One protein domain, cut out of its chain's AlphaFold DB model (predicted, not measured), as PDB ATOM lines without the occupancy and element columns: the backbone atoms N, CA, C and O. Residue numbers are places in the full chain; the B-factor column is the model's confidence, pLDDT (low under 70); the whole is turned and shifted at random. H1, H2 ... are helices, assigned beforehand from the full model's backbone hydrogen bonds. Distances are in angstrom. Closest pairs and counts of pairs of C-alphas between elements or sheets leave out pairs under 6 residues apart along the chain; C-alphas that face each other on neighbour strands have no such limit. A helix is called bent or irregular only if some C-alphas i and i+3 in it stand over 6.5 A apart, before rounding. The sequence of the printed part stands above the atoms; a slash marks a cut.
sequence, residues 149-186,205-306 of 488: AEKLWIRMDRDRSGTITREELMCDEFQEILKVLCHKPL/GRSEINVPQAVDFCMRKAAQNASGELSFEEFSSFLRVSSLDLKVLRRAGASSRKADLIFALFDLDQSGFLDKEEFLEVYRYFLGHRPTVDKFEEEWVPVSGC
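This is residues 149 to 186 and 205 to 306 of the 488 residues of the protein "Hypothetical protein" of Symbiodinium necroappetens (UniProt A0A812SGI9). This is an elongated body of crossed helices, in which H4 and H6 meet at the narrow end of a V, H5 runs past its open end and H3 passes close to both of its arms. H1 and the short H2 lie at one end of the long axis, and H7, packed on H6, leads to H8 at the other end. The printed part has 140 residues with eight named helices, H1 to H8 in order, and no named strand, and its class is all helix. It is compact, with a radius of gyration of the C-alphas of 16.4 A, and spans 52 by 31 by 25 A.

H1, residues 149 to 156, touches residues 232 to 239 of H5, residues 232 to 248, opposite ways at a steep tilt of 57 degrees; the closest C-alphas are those of Ala 149 and Ser 236, 5.8 A apart. H2, residues 166 to 169, is close to but not clearly touching H1, with the C-alphas of Met 156 and Glu 168 5.9 A apart. H2 touches residues 215 to 219 of H4, residues 211 to 222, closest at the C-alphas of Leu 169 and Val 215, 6.8 A apart. H3, residues 172 to 182, and H2 meet only through their link. H3 only just touches H6, residues 255 to 266, with 3 pairs of C-alphas within 8 A; the closest are those of Cys 182 and Ile 262, 6.8 A apart. H4 and H6 are the hubs, touching three helices each. They touch each other with the C-alphas of Ala 214 and Leu 265 5.1 A apart, opposite ways at a steep tilt of 38 degrees. H4 touches H5 with residues 221 to 222, about perpendicular at 79 degrees, closest at the C-alphas of Ala 222 and Phe 238, 5.3 A apart. H5 and H6 are near each other, with 6 pairs of C-alphas within 10 A. Phe 266 of H6 touches H7, residues 276 to 287, its C-alpha 5.8 A from that of Glu 278. H8, residues 293 to 304, is close to but not clearly touching H7; the closest C-alphas are those of Leu 280 and Phe 296, 7.5 A apart. H1 and H8 are apart. Residues 163 to 164 form a short antiparallel pairing with residues 230 to 231. Every O i to N i+4 pair is within hydrogen-bond range in H3, H4, H5, H6 and H7, against 3 of 4 in H1 and 6 of 8 in H8, while H2 is too short for such a pair.

H1 begins at C-alpha 149 at (171.179, 142.399, 104.644) and is 10.4 A long from first to last C-alpha; H2 measures 5.0 A and H3 15.4 A. H4 measures 16.0 A. H5, the longest, starts at C-alpha 232 at (178.217, 146.986, 106.714) and spans 22.5 A. H6 measures 16.6 A, H7 16.0 A and H8 14.9 A, with H8 ending at C-alpha 304 at (148.811, 173.016, 93.679). H8 is neither bent nor irregular, but only just: C-alphas 299 and 302 are 6.3 A apart.

The two C-alphas farthest apart are those of Ser 161 and Asp 294, 52.1 A. Residues 187 to 204 are not printed, and C-alphas 186 and 205 are 18.7 A apart across this cut, which falls in the link from H3 to H4. Of the links printed whole, none is long; those from H2 to H3 and from H7 to H8 are tight. The mean pLDDT of the printed part is 86.1, and it is under 70 at residues 184 to 186, 205 to 206 and 244 to 254.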
ATOM      1  N   ALA A 149     170.245 141.299 104.874       89.88
ATOM      2  CA  ALA A 149     171.179 142.399 104.644       89.88
ATOM      3  C   ALA A 149     172.575 141.907 104.230       89.88
ATOM      4  O   ALA A 149     173.114 142.414 103.263       89.88
ATOM      5  N   GLU A 150     173.111 140.868 104.870       93.69
ATOM      6  CA  GLU A 150     174.434 140.300 104.565       93.69
ATOM      7  C   GLU A 150     174.480 139.679 103.164       93.69
ATOM      8  O   GLU A 150     175.397 139.917 102.388       93.69
ATOM      9  N   LYS A 151     173.425 138.955 102.768       92.00
ATOM     10  CA  LYS A 151     173.321 138.417 101.399       92.00
ATOM     11  C   LYS A 151     173.229 139.495 100.326       92.00
ATOM     12  O   LYS A 151     173.528 139.235  99.164       92.00
ATOM     13  N   LEU A 152     172.660 140.643 100.670       92.19
ATOM     14  CA  LEU A 152     172.570 141.765  99.753       92.19
ATOM     15  C   LEU A 152     173.903 142.505  99.702       92.19
ATOM     16  O   LEU A 152     174.397 142.721  98.607       92.19
ATOM     17  N   TRP A 153     174.503 142.761 100.862       95.25
ATOM     18  CA  TRP A 153     175.829 143.342 101.012       95.25
ATOM     19  C   TRP A 153     176.870 142.624 100.158       95.25
ATOM     20  O   TRP A 153     177.443 143.238  99.274       95.25
ATOM     21  N   ILE A 154     177.012 141.302 100.316       95.38
ATOM     22  CA  ILE A 154     177.995 140.488  99.573       95.38
ATOM     23  C   ILE A 154     177.814 140.586  98.046       95.38
ATOM     24  O   ILE A 154     178.736 140.298  97.292       95.38
ATOM     25  N   ARG A 155     176.613 140.932  97.569       94.06
ATOM     26  CA  ARG A 155     176.348 141.113  96.134       94.06
ATOM     27  C   ARG A 155     176.635 142.532  95.650       94.06
ATOM     28  O   ARG A 155     176.866 142.708  94.461       94.06
ATOM     29  N   MET A 156     176.549 143.510  96.547       95.50
ATOM     30  CA  MET A 156     176.745 144.924  96.241       95.50
ATOM     31  C   MET A 156     178.209 145.340  96.376       95.50
ATOM     32  O   MET A 156     178.687 146.055  95.510       95.50
ATOM     33  N   ASP A 157     178.899 144.837  97.399       97.19
ATOM     34  CA  ASP A 157     180.345 144.961  97.624       97.19
ATOM     35  C   ASP A 157     181.086 144.059  96.618       97.19
ATOM     36  O   ASP A 157     181.347 142.872  96.862       97.19
ATOM     37  N   ARG A 158     181.279 144.583  95.400       96.44
ATOM     38  CA  ARG A 158     181.779 143.829  94.239       96.44
ATOM     39  C   ARG A 158     183.283 143.642  94.327       96.44
ATOM     40  O   ARG A 158     183.785 142.603  93.887       96.44
ATOM     41  N   ASP A 159     183.979 144.630  94.874       97.56
ATOM     42  CA  ASP A 159     185.424 144.596  95.064       97.56
ATOM     43  C   ASP A 159     185.856 143.915  96.376       97.56
ATOM     44  O   ASP A 159     187.024 143.538  96.505       97.56
ATOM     45  N   ARG A 160     184.910 143.632  97.287       97.00
ATOM     46  CA  ARG A 160     185.150 143.043  98.616       97.00
ATOM     47  C   ARG A 160     186.030 143.929  99.491       97.00
ATOM     48  O   ARG A 160     186.791 143.410 100.314       97.00
ATOM     49  N   SER A 161     185.935 145.243  99.313       97.31
ATOM     50  CA  SER A 161     186.616 146.242 100.139       97.31
ATOM     51  C   SER A 161     186.128 146.221 101.590       97.31
ATOM     52  O   SER A 161     186.861 146.619 102.498       97.31
ATOM     53  N   GLY A 162     184.924 145.692 101.838       96.94
ATOM     54  CA  GLY A 162     184.276 145.757 103.146       96.94
ATOM     55  C   GLY A 162     183.566 147.089 103.391       96.94
ATOM     56  O   GLY A 162     183.021 147.298 104.481       96.94
ATOM     57  N   THR A 163     183.503 147.943 102.373       97.81
ATOM     58  CA  THR A 163     182.647 149.123 102.293       97.81
ATOM     59  C   THR A 163     181.853 149.080 100.980       97.81
ATOM     60  O   THR A 163     182.098 148.245 100.120       97.81
ATOM     61  N   ILE A 164     180.804 149.894 100.857       97.94
ATOM     62  CA  ILE A 164     180.052 150.058  99.609       97.94
ATOM     63  C   ILE A 164     180.220 151.498  99.156       97.94
ATOM     64  O   ILE A 164     179.803 152.433  99.848       97.94
ATOM     65  N   THR A 165     180.799 151.660  97.975       97.62
ATOM     66  CA  THR A 165     180.917 152.955  97.298       97.62
ATOM     67  C   THR A 165     179.584 153.379  96.678       97.62
ATOM     68  O   THR A 165     178.654 152.583  96.499       97.62
ATOM     69  N   ARG A 166     179.469 154.658  96.312       96.44
ATOM     70  CA  ARG A 166     178.288 155.181  95.611       96.44
ATOM     71  C   ARG A 166     178.028 154.420  94.309       96.44
ATOM     72  O   ARG A 166     176.886 154.083  94.004       96.44
ATOM     73  N   GLU A 167     179.084 154.138  93.556       97.19
ATOM     74  CA  GLU A 167     179.048 153.452  92.266       97.19
ATOM     75  C   GLU A 167     178.532 152.015  92.409       97.19
ATOM     76  O   GLU A 167     177.746 151.542  91.585       97.19
ATOM     77  N   GLU A 168     178.911 151.330  93.487       97.00
ATOM     78  CA  GLU A 168     178.401 150.001  93.824       97.00
ATOM     79  C   GLU A 168     176.947 150.033  94.301       97.00
ATOM     80  O   GLU A 168     176.148 149.159  93.941       97.00
ATOM     81  N   LEU A 169     176.562 151.068  95.055       95.44
ATOM     82  CA  LEU A 169     175.179 151.278  95.479       95.44
ATOM     83  C   LEU A 169     174.244 151.535  94.280       95.44
ATOM     84  O   LEU A 169     173.066 151.195  94.347       95.44
ATOM     85  N   MET A 170     174.755 152.049  93.156       95.00
ATOM     86  CA  MET A 170     173.993 152.245  91.911       95.00
ATOM     87  C   MET A 170     173.688 150.954  91.125       95.00
ATOM     88  O   MET A 170     173.109 151.027  90.038       95.00
ATOM     89  N   CYS A 171     174.024 149.770  91.642       94.88
ATOM     90  CA  CYS A 171     173.716 148.498  90.985       94.88
ATOM     91  C   CYS A 171     172.206 148.224  90.828       94.88
ATOM     92  O   CYS A 171     171.380 148.628  91.653       94.88
ATOM     93  N   ASP A 172     171.850 147.461  89.791       92.75
ATOM     94  CA  ASP A 172     170.465 147.077  89.481       92.75
ATOM     95  C   ASP A 172     169.770 146.395  90.671       92.75
ATOM     96  O   ASP A 172     168.587 146.622  90.932       92.75
ATOM     97  N   GLU A 173     170.505 145.599  91.453       91.00
ATOM     98  CA  GLU A 173     169.973 144.934  92.639       91.00
ATOM     99  C   GLU A 173     169.464 145.915  93.698       91.00
ATOM    100  O   GLU A 173     168.442 145.645  94.339       91.00
ATOM    101  N   PHE A 174     170.159 147.035  93.905       91.69
ATOM    102  CA  PHE A 174     169.729 148.060  94.848       91.69
ATOM    103  C   PHE A 174     168.585 148.893  94.280       91.69
ATOM    104  O   PHE A 174     167.622 149.178  94.996       91.69
ATOM    105  N   GLN A 175     168.622 149.199  92.983       91.12
ATOM    106  CA  GLN A 175     167.529 149.893  92.305       91.12
ATOM    107  C   GLN A 175     166.210 149.125  92.417       91.12
ATOM    108  O   GLN A 175     165.171 149.713  92.714       91.12
ATOM    109  N   GLU A 176     166.233 147.801  92.255       87.75
ATOM    110  CA  GLU A 176     165.045 146.966  92.459       87.75
ATOM    111  C   GLU A 176     164.539 147.028  93.907       87.75
ATOM    112  O   GLU A 176     163.333 147.000  94.153       87.75
ATOM    113  N   ILE A 177     165.428 147.182  94.889       88.00
ATOM    114  CA  ILE A 177     165.029 147.354  96.290       88.00
ATOM    115  C   ILE A 177     164.401 148.723  96.523       88.00
ATOM    116  O   ILE A 177     163.373 148.785  97.201       88.00
ATOM    117  N   LEU A 178     164.967 149.789  95.955       88.06
ATOM    118  CA  LEU A 178     164.386 151.132  96.007       88.06
ATOM    119  C   LEU A 178     162.991 151.145  95.388       88.06
ATOM    120  O   LEU A 178     162.043 151.599  96.028       88.06
ATOM    121  N   LYS A 179     162.830 150.536  94.207       85.44
ATOM    122  CA  LYS A 179     161.512 150.351  93.591       85.44
ATOM    123  C   LYS A 179     160.581 149.663  94.576       85.44
ATOM    124  O   LYS A 179     159.545 150.225  94.926       85.44
ATOM    125  N   VAL A 180     160.960 148.499  95.104       84.31
ATOM    126  CA  VAL A 180     160.144 147.721  96.054       84.31
ATOM    127  C   VAL A 180     159.787 148.507  97.326       84.31
ATOM    128  O   VAL A 180     158.681 148.339  97.842       84.31
ATOM    129  N   LEU A 181     160.675 149.364  97.833       82.00
ATOM    130  CA  LEU A 181     160.419 150.224  98.997       82.00
ATOM    131  C   LEU A 181     159.322 151.258  98.722       82.00
ATOM    132  O   LEU A 181     158.493 151.528  99.599       82.00
ATOM    133  N   CYS A 182     159.301 151.790  97.502       80.00
ATOM    134  CA  CYS A 182     158.356 152.815  97.067       80.00
ATOM    135  C   CYS A 182     157.000 152.253  96.661       80.00
ATOM    136  O   CYS A 182     156.010 152.983  96.647       80.00
ATOM    137  N   HIS A 183     156.912 150.953  96.381       78.00
ATOM    138  CA  HIS A 183     155.620 150.328  96.147       78.00
ATOM    139  C   HIS A 183     154.766 150.428  97.416       78.00
ATOM    140  O   HIS A 183     155.148 149.986  98.510       78.00
ATOM    141  N   LYS A 184     153.553 150.978  97.268       63.06
ATOM    142  CA  LYS A 184     152.500 150.775  98.264       63.06
ATOM    143  C   LYS A 184     152.354 149.261  98.449       63.06
ATOM    144  O   LYS A 184     152.198 148.553  97.452       63.06
ATOM    145  N   PRO A 185     152.353 148.733  99.685       56.75
ATOM    146  CA  PRO A 185     151.761 147.430  99.906       56.75
ATOM    147  C   PRO A 185     150.267 147.606  99.620       56.75
ATOM    148  O   PRO A 185     149.515 148.001 100.508       56.75
ATOM    149  N   LEU A 186     149.858 147.414  98.362       49.19
ATOM    150  CA  LEU A 186     148.456 147.294  97.992       49.19
ATOM    151  C   LEU A 186     147.924 146.079  98.746       49.19
ATOM    152  O   LEU A 186     148.187 144.948  98.358       49.19
ATOM    153  N   GLY A 205     158.357 150.459  84.103       58.41
ATOM    154  CA  GLY A 205     159.553 150.922  83.384       58.41
ATOM    155  C   GLY A 205     159.363 152.193  82.544       58.41
ATOM    156  O   GLY A 205     160.201 152.473  81.697       58.41
ATOM    157  N   ARG A 206     158.247 152.915  82.703       66.81
ATOM    158  CA  ARG A 206     157.926 154.125  81.928       66.81
ATOM    159  C   ARG A 206     157.956 155.414  82.741       66.81
ATOM    160  O   ARG A 206     157.797 156.466  82.130       66.81
ATOM    161  N   SER A 207     158.076 155.327  84.063       74.00
ATOM    162  CA  SER A 207     158.299 156.501  84.904       74.00
ATOM    163  C   SER A 207     159.780 156.836  84.875       74.00
ATOM    164  O   SER A 207     160.604 155.946  85.109       74.00
ATOM    165  N   GLU A 208     160.114 158.090  84.612       78.25
ATOM    166  CA  GLU A 208     161.470 158.569  84.866       78.25
ATOM    167  C   GLU A 208     161.639 158.704  86.386       78.25
ATOM    168  O   GLU A 208     160.804 159.298  87.063       78.25
ATOM    169  N   ILE A 209     162.669 158.060  86.941       86.25
ATOM    170  CA  ILE A 209     163.005 158.133  88.367       86.25
ATOM    171  C   ILE A 209     164.457 158.577  88.512       86.25
ATOM    172  O   ILE A 209     165.344 158.046  87.836       86.25
ATOM    173  N   ASN A 210     164.716 159.514  89.422       86.00
ATOM    174  CA  ASN A 210     166.061 159.982  89.729       86.00
ATOM    175  C   ASN A 210     166.774 158.996  90.660       86.00
ATOM    176  O   ASN A 210     166.952 159.223  91.859       86.00
ATOM    177  N   VAL A 211     167.169 157.851  90.099       89.19
ATOM    178  CA  VAL A 211     167.942 156.838  90.830       89.19
ATOM    179  C   VAL A 211     169.215 157.429  91.454       89.19
ATOM    180  O   VAL A 211     169.435 157.152  92.633       89.19
ATOM    181  N   PRO A 212     170.036 158.241  90.749       90.44
ATOM    182  CA  PRO A 212     171.233 158.836  91.345       90.44
ATOM    183  C   PRO A 212     170.944 159.623  92.627       90.44
ATOM    184  O   PRO A 212     171.613 159.419  93.637       90.44
ATOM    185  N   GLN A 213     169.911 160.465  92.629       86.25
ATOM    186  CA  GLN A 213     169.564 161.272  93.798       86.25
ATOM    187  C   GLN A 213     168.978 160.452  94.940       86.25
ATOM    188  O   GLN A 213     169.262 160.732  96.106       86.25
ATOM    189  N   ALA A 214     168.212 159.409  94.630       88.81
ATOM    190  CA  ALA A 214     167.732 158.476  95.638       88.81
ATOM    191  C   ALA A 214     168.885 157.707  96.293       88.81
ATOM    192  O   ALA A 214     168.896 157.530  97.511       88.81
ATOM    193  N   VAL A 215     169.880 157.296  95.503       92.12
ATOM    194  CA  VAL A 215     171.127 156.693  95.992       92.12
ATOM    195  C   VAL A 215     171.875 157.690  96.878       92.12
ATOM    196  O   VAL A 215     172.221 157.338  98.002       92.12
ATOM    197  N   ASP A 216     172.029 158.946  96.456       90.62
ATOM    198  CA  ASP A 216     172.674 159.996  97.259       90.62
ATOM    199  C   ASP A 216     171.922 160.284  98.562       90.62
ATOM    200  O   ASP A 216     172.527 160.474  99.619       90.62
ATOM    201  N   PHE A 217     170.592 160.274  98.524       88.62
ATOM    202  CA  PHE A 217     169.759 160.376  99.716       88.62
ATOM    203  C   PHE A 217     169.981 159.185 100.655       88.62
ATOM    204  O   PHE A 217     170.156 159.384 101.860       88.62
ATOM    205  N   CYS A 218     170.021 157.958 100.126       90.81
ATOM    206  CA  CYS A 218     170.332 156.765 100.909       90.81
ATOM    207  C   CYS A 218     171.732 156.844 101.524       90.81
ATOM    208  O   CYS A 218     171.857 156.582 102.717       90.81
ATOM    209  N   MET A 219     172.743 157.275 100.765       92.06
ATOM    210  CA  MET A 219     174.102 157.497 101.267       92.06
ATOM    211  C   MET A 219     174.095 158.498 102.423       92.06
ATOM    212  O   MET A 219     174.566 158.172 103.503       92.06
ATOM    213  N   ARG A 220     173.466 159.672 102.264       88.56
ATOM    214  CA  ARG A 220     173.389 160.692 103.329       88.56
ATOM    215  C   ARG A 220     172.651 160.222 104.582       88.56
ATOM    216  O   ARG A 220     172.951 160.683 105.677       88.56
ATOM    217  N   LYS A 221     171.640 159.361 104.436       89.06
ATOM    218  CA  LYS A 221     170.867 158.837 105.574       89.06
ATOM    219  C   LYS A 221     171.536 157.644 106.254       89.06
ATOM    220  O   LYS A 221     171.282 157.422 107.435       89.06
ATOM    221  N   ALA A 222     172.322 156.865 105.517       91.69
ATOM    222  CA  ALA A 222     172.964 155.659 106.019       91.69
ATOM    223  C   ALA A 222     174.388 155.920 106.534       91.69
ATOM    224  O   ALA A 222     174.737 155.374 107.576       91.69
ATOM    225  N   ALA A 223     175.172 156.763 105.853       91.06
ATOM    226  CA  ALA A 223     176.545 157.101 106.220       91.06
ATOM    227  C   ALA A 223     176.547 158.086 107.394       91.06
ATOM    228  O   ALA A 223     176.412 159.298 107.220       91.06
ATOM    229  N   GLN A 224     176.686 157.559 108.607       90.12
ATOM    230  CA  GLN A 224     176.748 158.355 109.831       90.12
ATOM    231  C   GLN A 224     178.127 158.997 110.000       90.12
ATOM    232  O   GLN A 224     178.241 160.070 110.588       90.12
ATOM    233  N   ASN A 225     179.166 158.360 109.456       92.56
ATOM    234  CA  ASN A 225     180.551 158.825 109.530       92.56
ATOM    235  C   ASN A 225     180.955 159.817 108.419       92.56
ATOM    236  O   ASN A 225     182.087 160.295 108.431       92.56
ATOM    237  N   ALA A 226     180.065 160.115 107.461       90.25
ATOM    238  CA  ALA A 226     180.327 160.976 106.300       90.25
ATOM    239  C   ALA A 226     181.577 160.597 105.470       90.25
ATOM    240  O   ALA A 226     182.151 161.449 104.795       90.25
ATOM    241  N   SER A 227     181.988 159.326 105.482       94.12
ATOM    242  CA  SER A 227     183.187 158.853 104.769       94.12
ATOM    243  C   SER A 227     183.048 158.847 103.241       94.12
ATOM    244  O   SER A 227     184.041 158.708 102.535       94.12
ATOM    245  N   GLY A 228     181.827 159.004 102.719       93.88
ATOM    246  CA  GLY A 228     181.522 158.818 101.295       93.88
ATOM    247  C   GLY A 228     181.341 157.349 100.902       93.88
ATOM    248  O   GLY A 228     180.885 157.068  99.796       93.88
ATOM    249  N   GLU A 229     181.609 156.428 101.825       96.94
ATOM    250  CA  GLU A 229     181.390 154.994 101.694       96.94
ATOM    251  C   GLU A 229     180.427 154.523 102.791       96.94
ATOM    252  O   GLU A 229     180.254 155.173 103.823       96.94
ATOM    253  N   LEU A 230     179.757 153.396 102.570       97.00
ATOM    254  CA  LEU A 230     178.920 152.767 103.589       97.00
ATOM    255  C   LEU A 230     179.648 151.580 104.179       97.00
ATOM    256  O   LEU A 230     180.059 150.705 103.434       97.00
ATOM    257  N   SER A 231     179.746 151.501 105.502       97.12
ATOM    258  CA  SER A 231     180.145 150.273 106.196       97.12
ATOM    259  C   SER A 231     178.979 149.278 106.296       97.12
ATOM    260  O   SER A 231     177.802 149.645 106.184       97.12
ATOM    261  N   PHE A 232     179.273 147.996 106.554       96.31
ATOM    262  CA  PHE A 232     178.217 146.986 106.714       96.31
ATOM    263  C   PHE A 232     177.264 147.323 107.861       96.31
ATOM    264  O   PHE A 232     176.063 147.064 107.764       96.31
ATOM    265  N   GLU A 233     177.774 147.910 108.943       95.38
ATOM    266  CA  GLU A 233     176.962 148.300 110.091       95.38
ATOM    267  C   GLU A 233     175.998 149.440 109.748       95.38
ATOM    268  O   GLU A 233     174.812 149.348 110.075       95.38
ATOM    269  N   GLU A 234     176.457 150.447 109.004       95.00
ATOM    270  CA  GLU A 234     175.632 151.548 108.493       95.00
ATOM    271  C   GLU A 234     174.575 151.051 107.505       95.00
ATOM    272  O   GLU A 234     173.387 151.339 107.661       95.00
ATOM    273  N   PHE A 235     174.962 150.215 106.540       94.50
ATOM    274  CA  PHE A 235     174.038 149.631 105.567       94.50
ATOM    275  C   PHE A 235     173.007 148.705 106.221       94.50
ATOM    276  O   PHE A 235     171.810 148.765 105.926       94.50
ATOM    277  N   SER A 236     173.446 147.847 107.143       92.00
ATOM    278  CA  SER A 236     172.572 146.957 107.909       92.00
ATOM    279  C   SER A 236     171.620 147.758 108.791       92.00
ATOM    280  O   SER A 236     170.436 147.427 108.855       92.00
ATOM    281  N   SER A 237     172.092 148.838 109.419       88.56
ATOM    282  CA  SER A 237     171.261 149.750 110.207       88.56
ATOM    283  C   SER A 237     170.257 150.483 109.330       88.56
ATOM    284  O   SER A 237     169.074 150.492 109.659       88.56
ATOM    285  N   PHE A 238     170.663 150.984 108.164       89.12
ATOM    286  CA  PHE A 238     169.772 151.606 107.189       89.12
ATOM    287  C   PHE A 238     168.693 150.641 106.693       89.12
ATOM    288  O   PHE A 238     167.510 150.984 106.681       89.12
ATOM    289  N   LEU A 239     169.060 149.407 106.339       86.94
ATOM    290  CA  LEU A 239     168.095 148.389 105.931       86.94
ATOM    291  C   LEU A 239     167.240 147.900 107.087       86.94
ATOM    292  O   LEU A 239     166.094 147.530 106.857       86.94
ATOM    293  N   ARG A 240     167.750 147.872 108.319       84.50
ATOM    294  CA  ARG A 240     166.930 147.582 109.496       84.50
ATOM    295  C   ARG A 240     165.944 148.705 109.707       84.50
ATOM    296  O   ARG A 240     164.771 148.401 109.764       84.50
ATOM    297  N   VAL A 241     166.357 149.964 109.735       79.06
ATOM    298  CA  VAL A 241     165.433 151.092 109.872       79.06
ATOM    299  C   VAL A 241     164.415 151.053 108.739       79.06
ATOM    300  O   VAL A 241     163.235 150.961 109.017       79.06
ATOM    301  N   SER A 242     164.835 150.926 107.482       71.56
ATOM    302  CA  SER A 242     163.936 150.922 106.320       71.56
ATOM    303  C   SER A 242     163.045 149.672 106.216       71.56
ATOM    304  O   SER A 242     161.873 149.757 105.847       71.56
ATOM    305  N   SER A 243     163.560 148.481 106.538       70.25
ATOM    306  CA  SER A 243     162.817 147.211 106.444       70.25
ATOM    307  C   SER A 243     162.002 146.899 107.696       70.25
ATOM    308  O   SER A 243     160.977 146.215 107.590       70.25
ATOM    309  N   LEU A 244     162.469 147.315 108.871       54.78
ATOM    310  CA  LEU A 244     161.710 147.264 110.115       54.78
ATOM    311  C   LEU A 244     160.627 148.328 110.040       54.78
ATOM    312  O   LEU A 244     159.482 147.977 110.292       54.78
ATOM    313  N   ASP A 245     160.936 149.525 109.528       54.59
ATOM    314  CA  ASP A 245     159.928 150.498 109.139       54.59
ATOM    315  C   ASP A 245     158.996 149.858 108.115       54.59
ATOM    316  O   ASP A 245     157.823 149.903 108.347       54.59
ATOM    317  N   LEU A 246     159.362 149.114 107.070       55.59
ATOM    318  CA  LEU A 246     158.326 148.488 106.207       55.59
ATOM    319  C   LEU A 246     157.297 147.604 106.950       55.59
ATOM    320  O   LEU A 246     156.137 147.516 106.533       55.59
ATOM    321  N   LYS A 247     157.696 146.965 108.056       63.81
ATOM    322  CA  LYS A 247     156.779 146.223 108.939       63.81
ATOM    323  C   LYS A 247     156.078 147.128 109.958       63.81
ATOM    324  O   LYS A 247     154.919 146.871 110.275       63.81
ATOM    325  N   VAL A 248     156.757 148.158 110.458       50.12
ATOM    326  CA  VAL A 248     156.299 149.100 111.490       50.12
ATOM    327  C   VAL A 248     155.489 150.260 110.895       50.12
ATOM    328  O   VAL A 248     154.523 150.652 111.508       50.12
ATOM    329  N   LEU A 249     155.769 150.704 109.673       43.72
ATOM    330  CA  LEU A 249     155.026 151.568 108.734       43.72
ATOM    331  C   LEU A 249     153.627 151.049 108.424       43.72
ATOM    332  O   LEU A 249     152.790 151.815 107.957       43.72
ATOM    333  N   ARG A 250     153.351 149.756 108.652       55.00
ATOM    334  CA  ARG A 250     151.958 149.283 108.701       55.00
ATOM    335  C   ARG A 250     151.206 149.835 109.914       55.00
ATOM    336  O   ARG A 250     149.984 149.830 109.907       55.00
ATOM    337  N   ARG A 251     151.914 150.278 110.952       53.31
ATOM    338  CA  ARG A 251     151.380 151.015 112.097       53.31
ATOM    339  C   ARG A 251     151.490 152.511 111.785       53.31
ATOM    340  O   ARG A 251     152.502 152.978 111.267       53.31
ATOM    341  N   ALA A 252     150.406 153.234 112.042       49.34
ATOM    342  CA  ALA A 252     150.268 154.654 111.744       49.34
ATOM    343  C   ALA A 252     151.406 155.460 112.401       49.34
ATOM    344  O   ALA A 252     151.526 155.450 113.621       49.34
ATOM    345  N   GLY A 253     152.262 156.111 111.606       61.59
ATOM    346  CA  GLY A 253     153.293 157.016 112.136       61.59
ATOM    347  C   GLY A 253     154.544 157.196 111.277       61.59
ATOM    348  O   GLY A 253     155.177 158.240 111.353       61.59
ATOM    349  N   ALA A 254     154.901 156.239 110.418       64.62
ATOM    350  CA  ALA A 254     156.151 156.333 109.650       64.62
ATOM    351  C   ALA A 254     155.973 156.888 108.211       64.62
ATOM    352  O   ALA A 254     156.882 156.829 107.384       64.62
ATOM    353  N   SER A 255     154.819 157.489 107.900       72.75
ATOM    354  CA  SER A 255     154.535 158.079 106.581       72.75
ATOM    355  C   SER A 255     155.536 159.160 106.152       72.75
ATOM    356  O   SER A 255     155.784 159.267 104.954       72.75
ATOM    357  N   SER A 256     156.153 159.905 107.083       80.06
ATOM    358  CA  SER A 256     157.076 160.995 106.719       80.06
ATOM    359  C   SER A 256     158.369 160.488 106.070       80.06
ATOM    360  O   SER A 256     158.737 160.964 105.008       80.06
ATOM    361  N   ARG A 257     159.010 159.443 106.615       77.12
ATOM    362  CA  ARG A 257     160.278 158.917 106.065       77.12
ATOM    363  C   ARG A 257     160.117 158.338 104.662       77.12
ATOM    364  O   ARG A 257     161.042 158.379 103.857       77.12
ATOM    365  N   LYS A 258     158.940 157.773 104.370       82.50
ATOM    366  CA  LYS A 258     158.602 157.334 103.011       82.50
ATOM    367  C   LYS A 258     158.398 158.511 102.075       82.50
ATOM    368  O   LYS A 258     158.799 158.401 100.925       82.50
ATOM    369  N   ALA A 259     157.766 159.583 102.554       87.12
ATOM    370  CA  ALA A 259     157.621 160.797 101.771       87.12
ATOM    371  C   ALA A 259     159.008 161.317 101.380       87.12
ATOM    372  O   ALA A 259     159.248 161.448 100.192       87.12
ATOM    373  N   ASP A 260     159.950 161.439 102.320       85.62
ATOM    374  CA  ASP A 260     161.314 161.911 102.025       85.62
ATOM    375  C   ASP A 260     162.012 161.087 100.927       85.62
ATOM    376  O   ASP A 260     162.650 161.646 100.037       85.62
ATOM    377  N   LEU A 261     161.867 159.754 100.955       86.06
ATOM    378  CA  LEU A 261     162.426 158.878  99.920       86.06
ATOM    379  C   LEU A 261     161.723 159.050  98.566       86.06
ATOM    380  O   LEU A 261     162.379 159.005  97.531       86.06
ATOM    381  N   ILE A 262     160.398 159.222  98.565       88.69
ATOM    382  CA  ILE A 262     159.627 159.481  97.342       88.69
ATOM    383  C   ILE A 262     160.024 160.843  96.766       88.69
ATOM    384  O   ILE A 262     160.306 160.919  95.580       88.69
ATOM    385  N   PHE A 263     160.135 161.885  97.588       89.62
ATOM    386  CA  PHE A 263     160.634 163.191  97.158       89.62
ATOM    387  C   PHE A 263     162.021 163.054  96.531       89.62
ATOM    388  O   PHE A 263     162.194 163.425  95.381       89.62
ATOM    389  N   ALA A 264     162.968 162.394  97.200       87.50
ATOM    390  CA  ALA A 264     164.308 162.187  96.649       87.50
ATOM    391  C   ALA A 264     164.350 161.377  95.335       87.50
ATOM    392  O   ALA A 264     165.342 161.450  94.616       87.50
ATOM    393  N   LEU A 265     163.319 160.582  95.034       88.56
ATOM    394  CA  LEU A 265     163.224 159.809  93.791       88.56
ATOM    395  C   LEU A 265     162.627 160.586  92.621       88.56
ATOM    396  O   LEU A 265     162.902 160.222  91.478       88.56
ATOM    397  N   PHE A 266     161.780 161.573  92.896       91.75
ATOM    398  CA  PHE A 266     160.980 162.248  91.874       91.75
ATOM    399  C   PHE A 266     161.275 163.742  91.739       91.75
ATOM    400  O   PHE A 266     160.904 164.301  90.719       91.75
ATOM    401  N   ASP A 267     161.960 164.351  92.705       91.12
ATOM    402  CA  ASP A 267     162.570 165.681  92.597       91.12
ATOM    403  C   ASP A 267     163.784 165.558  91.663       91.12
ATOM    404  O   ASP A 267     164.877 165.185  92.090       91.12
ATOM    405  N   LEU A 268     163.560 165.711  90.358       85.75
ATOM    406  CA  LEU A 268     164.562 165.545  89.309       85.75
ATOM    407  C   LEU A 268     165.538 166.726  89.296       85.75
ATOM    408  O   LEU A 268     166.713 166.538  88.965       85.75
ATOM    409  N   ASP A 269     165.055 167.921  89.644       87.62
ATOM    410  CA  ASP A 269     165.817 169.169  89.592       87.62
ATOM    411  C   ASP A 269     166.488 169.570  90.920       87.62
ATOM    412  O   ASP A 269     167.324 170.479  90.942       87.62
ATOM    413  N   GLN A 270     166.215 168.839  92.003       85.69
ATOM    414  CA  GLN A 270     166.735 169.082  93.356       85.69
ATOM    415  C   GLN A 270     166.264 170.402  93.960       85.69
ATOM    416  O   GLN A 270     166.934 170.968  94.831       85.69
ATOM    417  N   SER A 271     165.118 170.909  93.517       89.88
ATOM    418  CA  SER A 271     164.544 172.135  94.057       89.88
ATOM    419  C   SER A 271     164.080 171.963  95.506       89.88
ATOM    420  O   SER A 271     163.935 172.956  96.227       89.88
ATOM    421  N   GLY A 272     163.871 170.722  95.967       87.69
ATOM    422  CA  GLY A 272     163.194 170.423  97.232       87.69
ATOM    423  C   GLY A 272     161.673 170.592  97.142       87.69
ATOM    424  O   GLY A 272     160.974 170.560  98.162       87.69
ATOM    425  N   PHE A 273     161.159 170.776  95.928       91.31
ATOM    426  CA  PHE A 273     159.746 170.825  95.595       91.31
ATOM    427  C   PHE A 273     159.471 169.765  94.531       91.31
ATOM    428  O   PHE A 273     160.384 169.304  93.868       91.31
ATOM    429  N   LEU A 274     158.212 169.346  94.416       92.31
ATOM    430  CA  LEU A 274     157.773 168.574  93.258       92.31
ATOM    431  C   LEU A 274     156.972 169.516  92.380       92.31
ATOM    432  O   LEU A 274     155.891 169.964  92.786       92.31
ATOM    433  N   ASP A 275     157.512 169.837  91.212       94.06
ATOM    434  CA  ASP A 275     156.760 170.581  90.215       94.06
ATOM    435  C   ASP A 275     155.629 169.719  89.614       94.06
ATOM    436  O   ASP A 275     155.350 168.587  90.032       94.06
ATOM    437  N   LYS A 276     154.888 170.288  88.666       94.69
ATOM    438  CA  LYS A 276     153.731 169.610  88.077       94.69
ATOM    439  C   LYS A 276     154.160 168.395  87.252       94.69
ATOM    440  O   LYS A 276     153.459 167.382  87.241       94.69
ATOM    441  N   GLU A 277     155.277 168.505  86.548       93.56
ATOM    442  CA  GLU A 277     155.860 167.482  85.692       93.56
ATOM    443  C   GLU A 277     156.414 166.312  86.524       93.56
ATOM    444  O   GLU A 277     156.118 165.151  86.243       93.56
ATOM    445  N   GLU A 278     157.120 166.603  87.609       93.56
ATOM    446  CA  GLU A 278     157.652 165.639  88.569       93.56
ATOM    447  C   GLU A 278     156.534 164.938  89.340       93.56
ATOM    448  O   GLU A 278     156.513 163.708  89.469       93.56
ATOM    449  N   PHE A 279     155.530 165.692  89.799       93.88
ATOM    450  CA  PHE A 279     154.357 165.107  90.440       93.88
ATOM    451  C   PHE A 279     153.552 164.232  89.472       93.88
ATOM    452  O   PHE A 279     153.007 163.198  89.871       93.88
ATOM    453  N   LEU A 280     153.499 164.591  88.185       92.75
ATOM    454  CA  LEU A 280     152.913 163.731  87.162       92.75
ATOM    455  C   LEU A 280     153.668 162.398  87.071       92.75
ATOM    456  O   LEU A 280     153.016 161.358  86.970       92.75
ATOM    457  N   GLU A 281     154.998 162.386  87.165       92.38
ATOM    458  CA  GLU A 281     155.779 161.144  87.189       92.38
ATOM    459  C   GLU A 281     155.526 160.310  88.452       92.38
ATOM    460  O   GLU A 281     155.320 159.095  88.342       92.38
ATOM    461  N   VAL A 282     155.396 160.942  89.627       91.75
ATOM    462  CA  VAL A 282     154.940 160.273  90.863       91.75
ATOM    463  C   VAL A 282     153.582 159.608  90.630       91.75
ATOM    464  O   VAL A 282     153.379 158.425  90.926       91.75
ATOM    465  N   TYR A 283     152.633 160.355  90.072       91.69
ATOM    466  CA  TYR A 283     151.270 159.888  89.850       91.69
ATOM    467  C   TYR A 283     151.226 158.744  88.824       91.69
ATOM    468  O   TYR A 283     150.566 157.724  89.048       91.69
ATOM    469  N   ARG A 284     151.998 158.849  87.733       90.25
ATOM    470  CA  ARG A 284     152.186 157.783  86.733       90.25
ATOM    471  C   ARG A 284     152.793 156.533  87.351       90.25
ATOM    472  O   ARG A 284     152.324 155.431  87.059       90.25
ATOM    473  N   TYR A 285     153.800 156.702  88.206       88.50
ATOM    474  CA  TYR A 285     154.441 155.602  88.913       88.50
ATOM    475  C   TYR A 285     153.444 154.854  89.795       88.50
ATOM    476  O   TYR A 285     153.356 153.635  89.710       88.50
ATOM    477  N   PHE A 286     152.627 155.552  90.588       88.56
ATOM    478  CA  PHE A 286     151.666 154.883  91.469       88.56
ATOM    479  C   PHE A 286     150.457 154.284  90.745       88.56
ATOM    480  O   PHE A 286     149.948 153.251  91.186       88.56
ATOM    481  N   LEU A 287     150.001 154.882  89.642       88.50
ATOM    482  CA  LEU A 287     148.902 154.330  88.845       88.50
ATOM    483  C   LEU A 287     149.324 153.170  87.937       88.50
ATOM    484  O   LEU A 287     148.478 152.371  87.536       88.50
ATOM    485  N   GLY A 288     150.605 153.082  87.572       87.00
ATOM    486  CA  GLY A 288     151.092 152.119  86.579       87.00
ATOM    487  C   GLY A 288     150.593 152.399  85.152       87.00
ATOM    488  O   GLY A 288     150.752 151.564  84.264       87.00
ATOM    489  N   HIS A 289     149.975 153.559  84.914       87.25
ATOM    490  CA  HIS A 289     149.551 154.022  83.597       87.25
ATOM    491  C   HIS A 289     149.627 155.551  83.507       87.25
ATOM    492  O   HIS A 289     149.639 156.253  84.516       87.25
ATOM    493  N   ARG A 290     149.665 156.088  82.278       89.06
ATOM    494  CA  ARG A 290     149.610 157.540  82.058       89.06
ATOM    495  C   ARG A 290     148.175 158.023  82.317       89.06
ATOM    496  O   ARG A 290     147.269 157.483  81.678       89.06
ATOM    497  N   PRO A 291     147.929 158.950  83.258       93.25
ATOM    498  CA  PRO A 291     146.604 159.540  83.411       93.25
ATOM    499  C   PRO A 291     146.276 160.408  82.192       93.25
ATOM    500  O   PRO A 291     147.175 160.890  81.497       93.25
ATOM    501  N   THR A 292     144.988 160.604  81.924       95.25
ATOM    502  CA  THR A 292     144.549 161.667  81.015       95.25
ATOM    503  C   THR A 292     144.818 163.021  81.661       95.25
ATOM    504  O   THR A 292     144.812 163.127  82.887       95.25
ATOM    505  N   VAL A 293     145.055 164.047  80.837       94.44
ATOM    506  CA  VAL A 293     145.344 165.407  81.321       94.44
ATOM    507  C   VAL A 293     144.226 165.880  82.248       94.44
ATOM    508  O   VAL A 293     144.511 166.232  83.381       94.44
ATOM    509  N   ASP A 294     142.965 165.738  81.839       95.75
ATOM    510  CA  ASP A 294     141.812 166.181  82.635       95.75
ATOM    511  C   ASP A 294     141.753 165.524  84.022       95.75
ATOM    512  O   ASP A 294     141.550 166.201  85.025       95.75
ATOM    513  N   LYS A 295     142.007 164.207  84.090       95.31
ATOM    514  CA  LYS A 295     142.027 163.467  85.359       95.31
ATOM    515  C   LYS A 295     143.180 163.920  86.252       95.31
ATOM    516  O   LYS A 295     143.048 163.952  87.468       95.31
ATOM    517  N   PHE A 296     144.330 164.213  85.651       96.00
ATOM    518  CA  PHE A 296     145.475 164.709  86.398       96.00
ATOM    519  C   PHE A 296     145.240 166.133  86.912       96.00
ATOM    520  O   PHE A 296     145.519 166.385  88.076       96.00
ATOM    521  N   GLU A 297     144.688 167.039  86.099       94.94
ATOM    522  CA  GLU A 297     144.366 168.407  86.531       94.94
ATOM    523  C   GLU A 297     143.354 168.414  87.683       94.94
ATOM    524  O   GLU A 297     143.521 169.176  88.632       94.94
ATOM    525  N   GLU A 298     142.342 167.540  87.644       94.00
ATOM    526  CA  GLU A 298     141.349 167.408  88.720       94.00
ATOM    527  C   GLU A 298     142.001 167.070  90.074       94.00
ATOM    528  O   GLU A 298     141.639 167.646  91.099       94.00
ATOM    529  N   GLU A 299     143.010 166.196  90.070       91.62
ATOM    530  CA  GLU A 299     143.761 165.789  91.268       91.62
ATOM    531  C   GLU A 299     144.883 166.774  91.634       91.62
ATOM    532  O   GLU A 299     145.251 166.909  92.802       91.62
ATOM    533  N   TRP A 300     145.437 167.481  90.648       91.38
ATOM    534  CA  TRP A 300     146.512 168.447  90.845       91.38
ATOM    535  C   TRP A 300     146.009 169.764  91.432       91.38
ATOM    536  O   TRP A 300     146.686 170.342  92.277       91.38
ATOM    537  N   VAL A 301     144.822 170.244  91.046       90.62
ATOM    538  CA  VAL A 301     144.271 171.524  91.529       90.62
ATOM    539  C   VAL A 301     144.252 171.618  93.068       90.62
ATOM    540  O   VAL A 301     144.778 172.608  93.586       90.62
ATOM    541  N   PRO A 302     143.759 170.614  93.824       88.19
ATOM    542  CA  PRO A 302     143.813 170.628  95.288       88.19
ATOM    543  C   PRO A 302     145.238 170.678  95.854       88.19
ATOM    544  O   PRO A 302     145.473 171.324  96.877       88.19
ATOM    545  N   VAL A 303     146.184 170.002  95.195       84.38
ATOM    546  CA  VAL A 303     147.583 169.915  95.634       84.38
ATOM    547  C   VAL A 303     148.324 171.210  95.317       84.38
ATOM    548  O   VAL A 303     149.005 171.723  96.186       84.38
ATOM    549  N   SER A 304     148.124 171.799  94.139       82.62
ATOM    550  CA  SER A 304     148.811 173.016  93.679       82.62
ATOM    551  C   SER A 304     148.524 174.257  94.533       82.62
ATOM    552  O   SER A 304     149.370 175.143  94.648       82.62
ATOM    553  N   GLY A 305     147.349 174.315  95.171       79.25
ATOM    554  CA  GLY A 305     147.006 175.365  96.135       79.25
ATOM    555  C   GLY A 305     147.781 175.256  97.453       79.25
ATOM    556  O   GLY A 305     147.926 176.243  98.173       79.25
ATOM    557  N   CYS A 306     148.316 174.073  97.752       70.62
ATOM    558  CA  CYS A 306     149.266 173.847  98.824       70.62
ATOM    559  C   CYS A 306     150.656 173.816  98.189       70.62
ATOM    560  O   CYS A 306     151.041 172.800  97.628       70.62
TER     561      CYS A 306